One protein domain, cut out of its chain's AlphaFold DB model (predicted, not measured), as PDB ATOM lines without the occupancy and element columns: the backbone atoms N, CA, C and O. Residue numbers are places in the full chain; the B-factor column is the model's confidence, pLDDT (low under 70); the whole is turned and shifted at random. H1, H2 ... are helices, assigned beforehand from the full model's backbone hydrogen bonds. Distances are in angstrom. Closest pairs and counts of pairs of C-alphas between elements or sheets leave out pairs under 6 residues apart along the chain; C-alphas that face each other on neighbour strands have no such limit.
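What this domain is: This is residues 2 to 67 of the 68 residues of the protein "Uncharacterized protein DUF86" of Sulfurirhabdus autotrophica (UniProt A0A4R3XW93). The long helix H1 and the shorter H3, which runs back over it at a slant, make a two-helix core; the small H2 and the loop of residues 31 to 35 turn the chain round at one end, and H4 leaves the other end as an arm. Residues 56 to 67 stick out and lengthen the rod-like outline, which spans 53 by 20 by 18 A. The printed part has 66 residues, with four named helices in the order H1, H2, H3, H4 and no named strand; the class is all helix. It is loose, with a radius of gyration of the C-alphas of 15.6 A.

Where its parts are: H1, residues 2 to 23, is the longest helix, 31.7 A from C-alpha 2 at (143.907, 117.811, 134.692) to C-alpha 23. H3, residues 36 to 47, measures 16.7 A and begins with C-alpha 36 at (121.922, 126.168, 140.269). H2 is short, residues 25 to 30. H4, residues 50 to 65, measures 22.5 A and ends with C-alpha 65 at (146.834, 104.388, 154.639).

How they stand to each other: H1 touches H3, opposite ways at a steep tilt of 43 degrees; their closest C-alphas, of Gly 14 and Tyr 40, are 3.9 A apart. H1 touches H2 only at the corner, with residues 20 to 21 alone; the closest C-alphas, of Glu 21 and Ser 28, are 5.8 A apart. H3 and H4 are close but not clearly touching, about perpendicular at 73 degrees, with the closest C-alphas, of Ala 45 and Leu 51, 6.7 A apart. H1 and H4 are near each other, while H2 and H4 are apart. In H1, H2, H3 and H4 every O i to N i+4 pair is within hydrogen-bond range.

The domain as a whole: The two C-alphas farthest apart, of Glu 26 and Gln 67, are 53.6 A apart. Without the stretches that stand free, residues 22 to 27 and 56 to 67, the body spans 36 by 16 by 15 A. The printed part has no cut, and its three links between helices are tight. The mean pLDDT of the printed part is 85.9, and residues 50 to 55 and 60 to 67 are under 70.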
ATOM      1  N   VAL A   2     145.300 118.336 134.684       86.00
ATOM      2  CA  VAL A   2     143.907 117.811 134.692       86.00
ATOM      3  C   VAL A   2     143.054 118.424 135.812       86.00
ATOM      4  O   VAL A   2     141.934 118.850 135.563       86.00
ATOM      5  N   GLN A   3     143.590 118.532 137.032       81.44
ATOM      6  CA  GLN A   3     142.864 119.130 138.164       81.44
ATOM      7  C   GLN A   3     142.518 120.600 137.928       81.44
ATOM      8  O   GLN A   3     141.389 121.004 138.179       81.44
ATOM      9  N   ASP A   4     143.463 121.381 137.402       86.19
ATOM     10  CA  ASP A   4     143.242 122.800 137.108       86.19
ATOM     11  C   ASP A   4     142.147 122.982 136.045       86.19
ATOM     12  O   ASP A   4     141.304 123.866 136.170       86.19
ATOM     13  N   ALA A   5     142.101 122.100 135.038       91.56
ATOM     14  CA  ALA A   5     141.041 122.098 134.031       91.56
ATOM     15  C   ALA A   5     139.664 121.756 134.630       91.56
ATOM     16  O   ALA A   5     138.670 122.404 134.306       91.56
ATOM     17  N   VAL A   6     139.597 120.777 135.541       91.00
ATOM     18  CA  VAL A   6     138.352 120.433 136.252       91.00
ATOM     19  C   VAL A   6     137.887 121.594 137.132       91.00
ATOM     20  O   VAL A   6     136.710 121.948 137.094       91.00
ATOM     21  N   ILE A   7     138.800 122.227 137.874       90.75
ATOM     22  CA  ILE A   7     138.499 123.405 138.700       90.75
ATOM     23  C   ILE A   7     137.940 124.532 137.829       90.75
ATOM     24  O   ILE A   7     136.896 125.093 138.156       90.75
ATOM     25  N   ARG A   8     138.566 124.803 136.680       92.94
ATOM     26  CA  ARG A   8     138.097 125.836 135.753       92.94
ATOM     27  C   ARG A   8     136.689 125.557 135.223       92.94
ATOM     28  O   ARG A   8     135.892 126.482 135.098       92.94
ATOM     29  N   ASN A   9     136.358 124.299 134.942       95.38
ATOM     30  CA  ASN A   9     135.009 123.927 134.513       95.38
ATOM     31  C   ASN A   9     133.970 124.158 135.618       95.38
ATOM     32  O   ASN A   9     132.887 124.659 135.329       95.38
ATOM     33  N   ILE A  10     134.304 123.849 136.876       95.06
ATOM     34  CA  ILE A  10     133.422 124.124 138.023       95.06
ATOM     35  C   ILE A  10     133.163 125.627 138.147       95.06
ATOM     36  O   ILE A  10     132.020 126.033 138.351       95.06
ATOM     37  N   GLU A  11     134.193 126.458 137.971       94.69
ATOM     38  CA  GLU A  11     134.028 127.912 137.985       94.69
ATOM     39  C   GLU A  11     133.074 128.399 136.892       94.69
ATOM     40  O   GLU A  11     132.173 129.182 137.175       94.69
ATOM     41  N   ILE A  12     133.249 127.926 135.654       96.88
ATOM     42  CA  ILE A  12     132.409 128.328 134.516       96.88
ATOM     43  C   ILE A  12     130.952 127.916 134.745       96.88
ATOM     44  O   ILE A  12     130.050 128.728 134.548       96.88
ATOM     45  N   ILE A  13     130.717 126.674 135.176       97.31
ATOM     46  CA  ILE A  13     129.364 126.151 135.399       97.31
ATOM     47  C   ILE A  13     128.673 126.897 136.542       97.31
ATOM     48  O   ILE A  13     127.508 127.273 136.408       97.31
ATOM     49  N   GLY A  14     129.371 127.135 137.656       97.31
ATOM     50  CA  GLY A  14     128.778 127.849 138.784       97.31
ATOM     51  C   GLY A  14     128.488 129.315 138.470       97.31
ATOM     52  O   GLY A  14     127.448 129.822 138.877       97.31
ATOM     53  N   GLU A  15     129.340 129.979 137.687       98.06
ATOM     54  CA  GLU A  15     129.079 131.346 137.221       98.06
ATOM     55  C   GLU A  15     127.884 131.404 136.259       98.06
ATOM     56  O   GLU A  15     127.033 132.286 136.363       98.06
ATOM     57  N   ALA A  16     127.783 130.450 135.330       97.88
ATOM     58  CA  ALA A  16     126.629 130.346 134.441       97.88
ATOM     59  C   ALA A  16     125.333 130.093 135.227       97.88
ATOM     60  O   ALA A  16     124.317 130.715 134.938       97.88
ATOM     61  N   SER A  17     125.391 129.239 136.251       97.75
ATOM     62  CA  SER A  17     124.247 128.938 137.120       97.75
ATOM     63  C   SER A  17     123.754 130.179 137.863       97.75
ATOM     64  O   SER A  17     122.561 130.459 137.851       97.75
ATOM     65  N   HIS A  18     124.672 130.975 138.416       97.31
ATOM     66  CA  HIS A  18     124.325 132.235 139.072       97.31
ATOM     67  C   HIS A  18     123.693 133.245 138.108       97.31
ATOM     68  O   HIS A  18     122.696 133.878 138.435       97.31
ATOM     69  N   ASN A  19     124.223 133.349 136.883       97.81
ATOM     70  CA  ASN A  19     123.639 134.216 135.861       97.81
ATOM     71  C   ASN A  19     122.223 133.782 135.459       97.81
ATOM     72  O   ASN A  19     121.423 134.640 135.092       97.81
ATOM     73  N   ILE A  20     121.911 132.482 135.498       97.12
ATOM     74  CA  ILE A  20     120.547 131.993 135.260       97.12
ATOM     75  C   ILE A  20     119.624 132.459 136.388       97.12
ATOM     76  O   ILE A  20     118.584 133.041 136.096       97.12
ATOM     77  N   GLU A  21     120.030 132.290 137.649       96.12
ATOM     78  CA  GLU A  21     119.243 132.736 138.808       96.12
ATOM     79  C   GLU A  21     119.014 134.257 138.814       96.12
ATOM     80  O   GLU A  21     117.902 134.705 139.081       96.12
ATOM     81  N   GLU A  22     120.029 135.063 138.477       96.81
ATOM     82  CA  GLU A  22     119.903 136.528 138.470       96.81
ATOM     83  C   GLU A  22     119.094 137.072 137.287       96.81
ATOM     84  O   GLU A  22     118.374 138.060 137.430       96.81
ATOM     85  N   ARG A  23     119.253 136.485 136.095       97.88
ATOM     86  CA  ARG A  23     118.692 137.048 134.853       97.88
ATOM     87  C   ARG A  23     117.385 136.396 134.428       97.88
ATOM     88  O   ARG A  23     116.650 137.000 133.651       97.88
ATOM     89  N   PHE A  24     117.123 135.178 134.893       96.94
ATOM     90  CA  PHE A  24     115.954 134.374 134.540       96.94
ATOM     91  C   PHE A  24     115.350 133.723 135.800       96.94
ATOM     92  O   PHE A  24     115.340 132.490 135.927       96.94
ATOM     93  N   PRO A  25     114.853 134.525 136.758       94.75
ATOM     94  CA  PRO A  25     114.298 134.003 138.004       94.75
ATOM     95  C   PRO A  25     113.088 133.093 137.762       94.75
ATOM     96  O   PRO A  25     112.988 132.041 138.386       94.75
ATOM     97  N   GLU A  26     112.230 133.405 136.786       96.69
ATOM     98  CA  GLU A  26     111.051 132.588 136.471       96.69
ATOM     99  C   GLU A  26     111.437 131.199 135.942       96.69
ATOM    100  O   GLU A  26     110.785 130.207 136.258       96.69
ATOM    101  N   PHE A  27     112.521 131.106 135.165       96.25
ATOM    102  CA  PHE A  27     113.059 129.820 134.711       96.25
ATOM    103  C   PHE A  27     113.583 129.000 135.893       96.25
ATOM    104  O   PHE A  27     113.348 127.798 135.973       96.25
ATOM    105  N   SER A  28     114.262 129.658 136.832       95.06
ATOM    106  CA  SER A  28     114.812 129.005 138.022       95.06
ATOM    107  C   SER A  28     113.705 128.474 138.938       95.06
ATOM    108  O   SER A  28     113.816 127.368 139.458       95.06
ATOM    109  N   GLU A  29     112.602 129.214 139.080       94.81
ATOM    110  CA  GLU A  29     111.414 128.769 139.824       94.81
ATOM    111  C   GLU A  29     110.689 127.599 139.147       94.81
ATOM    112  O   GLU A  29     110.166 126.717 139.829       94.81
ATOM    113  N   GLN A  30     110.660 127.574 137.811       97.75
ATOM    114  CA  GLN A  30     110.049 126.491 137.032       97.75
ATOM    115  C   GLN A  30     110.889 125.211 137.013       97.75
ATOM    116  O   GLN A  30     110.330 124.136 136.797       97.75
ATOM    117  N   HIS A  31     112.196 125.322 137.260       96.00
ATOM    118  CA  HIS A  31     113.153 124.218 137.205       96.00
ATOM    119  C   HIS A  31     113.913 124.008 138.530       96.00
ATOM    120  O   HIS A  31     115.149 124.057 138.550       96.00
ATOM    121  N   PRO A  32     113.215 123.739 139.654       94.25
ATOM    122  CA  PRO A  32     113.847 123.541 140.961       94.25
ATOM    123  C   PRO A  32     114.717 122.274 141.036       94.25
ATOM    124  O   PRO A  32     115.499 122.110 141.972       94.25
ATOM    125  N   GLU A  33     114.593 121.358 140.072       96.94
ATOM    126  CA  GLU A  33     115.460 120.191 139.920       96.94
ATOM    127  C   GLU A  33     116.893 120.551 139.506       96.94
ATOM    128  O   GLU A  33     117.810 119.749 139.705       96.94
ATOM    129  N   LEU A  34     117.100 121.737 138.924       95.06
ATOM    130  CA  LEU A  34     118.424 122.194 138.530       95.06
ATOM    131  C   LEU A  34     119.185 122.699 139.766       95.06
ATOM    132  O   LEU A  34     118.740 123.627 140.439       95.06
ATOM    133  N   PRO A  35     120.378 122.156 140.064       95.81
ATOM    134  CA  PRO A  35     121.131 122.513 141.262       95.81
ATOM    135  C   PRO A  35     121.924 123.822 141.075       95.81
ATOM    136  O   PRO A  35     123.133 123.851 141.309       95.81
ATOM    137  N   LEU A  36     121.271 124.904 140.642       96.31
ATOM    138  CA  LEU A  36     121.922 126.168 140.269       96.31
ATOM    139  C   LEU A  36     122.637 126.821 141.462       96.31
ATOM    140  O   LEU A  36     123.857 127.017 141.419       96.31
ATOM    141  N   ALA A  37     121.919 127.029 142.569       94.62
ATOM    142  CA  ALA A  37     122.486 127.547 143.812       94.62
ATOM    143  C   ALA A  37     123.652 126.688 144.333       94.62
ATOM    144  O   ALA A  37     124.650 127.211 144.834       94.62
ATOM    145  N   PHE A  38     123.556 125.360 144.210       94.69
ATOM    146  CA  PHE A  38     124.627 124.451 144.618       94.69
ATOM    147  C   PHE A  38     125.855 124.578 143.707       94.69
ATOM    148  O   PHE A  38     126.980 124.660 144.199       94.69
ATOM    149  N   ALA A  39     125.662 124.652 142.388       95.81
ATOM    150  CA  ALA A  39     126.746 124.859 141.435       95.81
ATOM    151  C   ALA A  39     127.468 126.195 141.682       95.81
ATOM    152  O   ALA A  39     128.702 126.243 141.664       95.81
ATOM    153  N   TYR A  40     126.729 127.262 142.000       96.19
ATOM    154  CA  TYR A  40     127.321 128.545 142.373       96.19
ATOM    155  C   TYR A  40     128.122 128.468 143.684       96.19
ATOM    156  O   TYR A  40     129.260 128.943 143.759       96.19
ATOM    157  N   GLN A  41     127.593 127.791 144.707       93.69
ATOM    158  CA  GLN A  41     128.322 127.550 145.960       93.69
ATOM    159  C   GLN A  41     129.603 126.737 145.736       93.69
ATOM    160  O   GLN A  41     130.649 127.065 146.298       93.69
ATOM    161  N   MET A  42     129.559 125.724 144.869       92.75
ATOM    162  CA  MET A  42     130.730 124.934 144.487       92.75
ATOM    163  C   MET A  42     131.792 125.787 143.789       92.75
ATOM    164  O   MET A  42     132.976 125.667 144.113       92.75
ATOM    165  N   ARG A  43     131.383 126.703 142.899       94.81
ATOM    166  CA  ARG A  43     132.276 127.714 142.309       94.81
ATOM    167  C   ARG A  43     132.926 128.586 143.383       94.81
ATOM    168  O   ARG A  43     134.134 128.809 143.341       94.81
ATOM    169  N   ASN A  44     132.172 129.037 144.382       91.00
ATOM    170  CA  ASN A  44     132.737 129.821 145.481       91.00
ATOM    171  C   ASN A  44     133.731 128.995 146.315       91.00
ATOM    172  O   ASN A  44     134.794 129.500 146.673       91.00
ATOM    173  N   ALA A  45     133.456 127.714 146.563       89.12
ATOM    174  CA  ALA A  45     134.362 126.836 147.297       89.12
ATOM    175  C   ALA A  45     135.697 126.585 146.564       89.12
ATOM    176  O   ALA A  45     136.751 126.573 147.211       89.12
ATOM    177  N   VAL A  46     135.683 126.409 145.230       88.44
ATOM    178  CA  VAL A  46     136.930 126.277 144.446       88.44
ATOM    179  C   VAL A  46     137.711 127.586 144.387       88.44
ATOM    180  O   VAL A  46     138.925 127.555 144.589       88.44
ATOM    181  N   ALA A  47     137.037 128.723 144.181       84.62
ATOM    182  CA  ALA A  47     137.678 130.030 144.033       84.62
ATOM    183  C   ALA A  47     138.440 130.452 145.301       84.62
ATOM    184  O   ALA A  47     139.524 131.026 145.223       84.62
ATOM    185  N   HIS A  48     137.921 130.095 146.480       84.88
ATOM    186  CA  HIS A  48     138.585 130.341 147.765       84.88
ATOM    187  C   HIS A  48     139.675 129.304 148.107       84.88
ATOM    188  O   HIS A  48     140.297 129.376 149.165       84.88
ATOM    189  N   GLY A  49     139.940 128.329 147.232       75.12
ATOM    190  CA  GLY A  49     141.044 127.378 147.383       75.12
ATOM    191  C   GLY A  49     140.805 126.232 148.375       75.12
ATOM    192  O   GLY A  49     141.713 125.420 148.579       75.12
ATOM    193  N   TYR A  50     139.602 126.101 148.949       68.81
ATOM    194  CA  TYR A  50     139.271 125.030 149.904       68.81
ATOM    195  C   TYR A  50     139.462 123.635 149.301       68.81
ATOM    196  O   TYR A  50     140.032 122.740 149.930       68.81
ATOM    197  N   LEU A  51     139.065 123.462 148.040       67.38
ATOM    198  CA  LEU A  51     139.157 122.174 147.350       67.38
ATOM    199  C   LEU A  51     140.601 121.735 147.078       67.38
ATOM    200  O   LEU A  51     140.899 120.543 147.140       67.38
ATOM    201  N   LYS A  52     141.531 122.676 146.883       68.69
ATOM    202  CA  LYS A  52     142.960 122.359 146.738       68.69
ATOM    203  C   LYS A  52     143.530 121.751 148.020       68.69
ATOM    204  O   LYS A  52     144.340 120.826 147.966       68.69
ATOM    205  N   TRP A  53     143.099 122.257 149.174       64.69
ATOM    206  CA  TRP A  53     143.520 121.747 150.476       64.69
ATOM    207  C   TRP A  53     142.937 120.363 150.759       64.69
ATOM    208  O   TRP A  53     143.678 119.463 151.151       64.69
ATOM    209  N   ILE A  54     141.644 120.170 150.481       68.81
ATOM    210  CA  ILE A  54     140.963 118.875 150.630       68.81
ATOM    211  C   ILE A  54     141.609 117.817 149.734       68.81
ATOM    212  O   ILE A  54     141.889 116.720 150.208       68.81
ATOM    213  N   TRP A  55     141.926 118.145 148.478       66.69
ATOM    214  CA  TRP A  55     142.582 117.201 147.572       66.69
ATOM    215  C   TRP A  55     143.997 116.832 148.032       66.69
ATOM    216  O   TRP A  55     144.428 115.682 147.946       66.69
ATOM    217  N   LYS A  56     144.743 117.811 148.552       72.75
ATOM    218  CA  LYS A  56     146.083 117.569 149.096       72.75
ATOM    219  C   LYS A  56     146.032 116.713 150.363       72.75
ATOM    220  O   LYS A  56     146.904 115.867 150.560       72.75
ATOM    221  N   LEU A  57     145.026 116.925 151.210       72.44
ATOM    222  CA  LEU A  57     144.807 116.133 152.415       72.44
ATOM    223  C   LEU A  57     144.363 114.709 152.067       72.44
ATOM    224  O   LEU A  57     144.934 113.767 152.605       72.44
ATOM    225  N   SER A  58     143.420 114.538 151.137       73.50
ATOM    226  CA  SER A  58     142.954 113.216 150.711       73.50
ATOM    227  C   SER A  58     144.090 112.409 150.088       73.50
ATOM    228  O   SER A  58     144.332 111.289 150.520       73.50
ATOM    229  N   GLY A  59     144.879 112.993 149.179       72.81
ATOM    230  CA  GLY A  59     146.057 112.332 148.610       72.81
ATOM    231  C   GLY A  59     147.081 111.895 149.666       72.81
ATOM    232  O   GLY A  59     147.645 110.809 149.561       72.81
ATOM    233  N   ARG A  60     147.278 112.697 150.723       65.62
ATOM    234  CA  ARG A  60     148.152 112.351 151.857       65.62
ATOM    235  C   ARG A  60     147.570 111.238 152.733       65.62
ATOM    236  O   ARG A  60     148.326 110.403 153.229       65.62
ATOM    237  N   LEU A  61     146.254 111.216 152.928       64.12
ATOM    238  CA  LEU A  61     145.570 110.151 153.664       64.12
ATOM    239  C   LEU A  61     145.654 108.834 152.882       64.12
ATOM    240  O   LEU A  61     146.097 107.836 153.436       64.12
ATOM    241  N   PHE A  62     145.378 108.845 151.576       59.62
ATOM    242  CA  PHE A  62     145.528 107.658 150.730       59.62
ATOM    243  C   PHE A  62     146.982 107.160 150.655       59.62
ATOM    244  O   PHE A  62     147.199 105.956 150.736       59.62
ATOM    245  N   SER A  63     147.991 108.039 150.587       60.41
ATOM    246  CA  SER A  63     149.395 107.591 150.586       60.41
ATOM    247  C   SER A  63     149.853 107.009 151.925       60.41
ATOM    248  O   SER A  63     150.756 106.185 151.947       60.41
ATOM    249  N   THR A  64     149.276 107.463 153.042       59.12
ATOM    250  CA  THR A  64     149.651 107.009 154.394       59.12
ATOM    251  C   THR A  64     148.905 105.734 154.794       59.12
ATOM    252  O   THR A  64     149.443 104.909 155.521       59.12
ATOM    253  N   THR A  65     147.673 105.552 154.313       59.00
ATOM    254  CA  THR A  65     146.834 104.388 154.639       59.00
ATOM    255  C   THR A  65     147.115 103.175 153.738       59.00
ATOM    256  O   THR A  65     146.832 102.055 154.148       59.00
ATOM    257  N   TYR A  66     147.726 103.364 152.561       55.16
ATOM    258  CA  TYR A  66     148.111 102.291 151.632       55.16
ATOM    259  C   TYR A  66     149.641 102.205 151.452       55.16
ATOM    260  O   TYR A  66     150.149 102.307 150.338       55.16
ATOM    261  N   GLN A  67     150.388 102.045 152.552       54.41
ATOM    262  CA  GLN A  67     151.800 101.617 152.528       54.41
ATOM    263  C   GLN A  67     151.935 100.132 152.910       54.41
ATOM    264  O   GLN A  67     152.557  99.801 153.920       54.41
TER     265      GLN A  67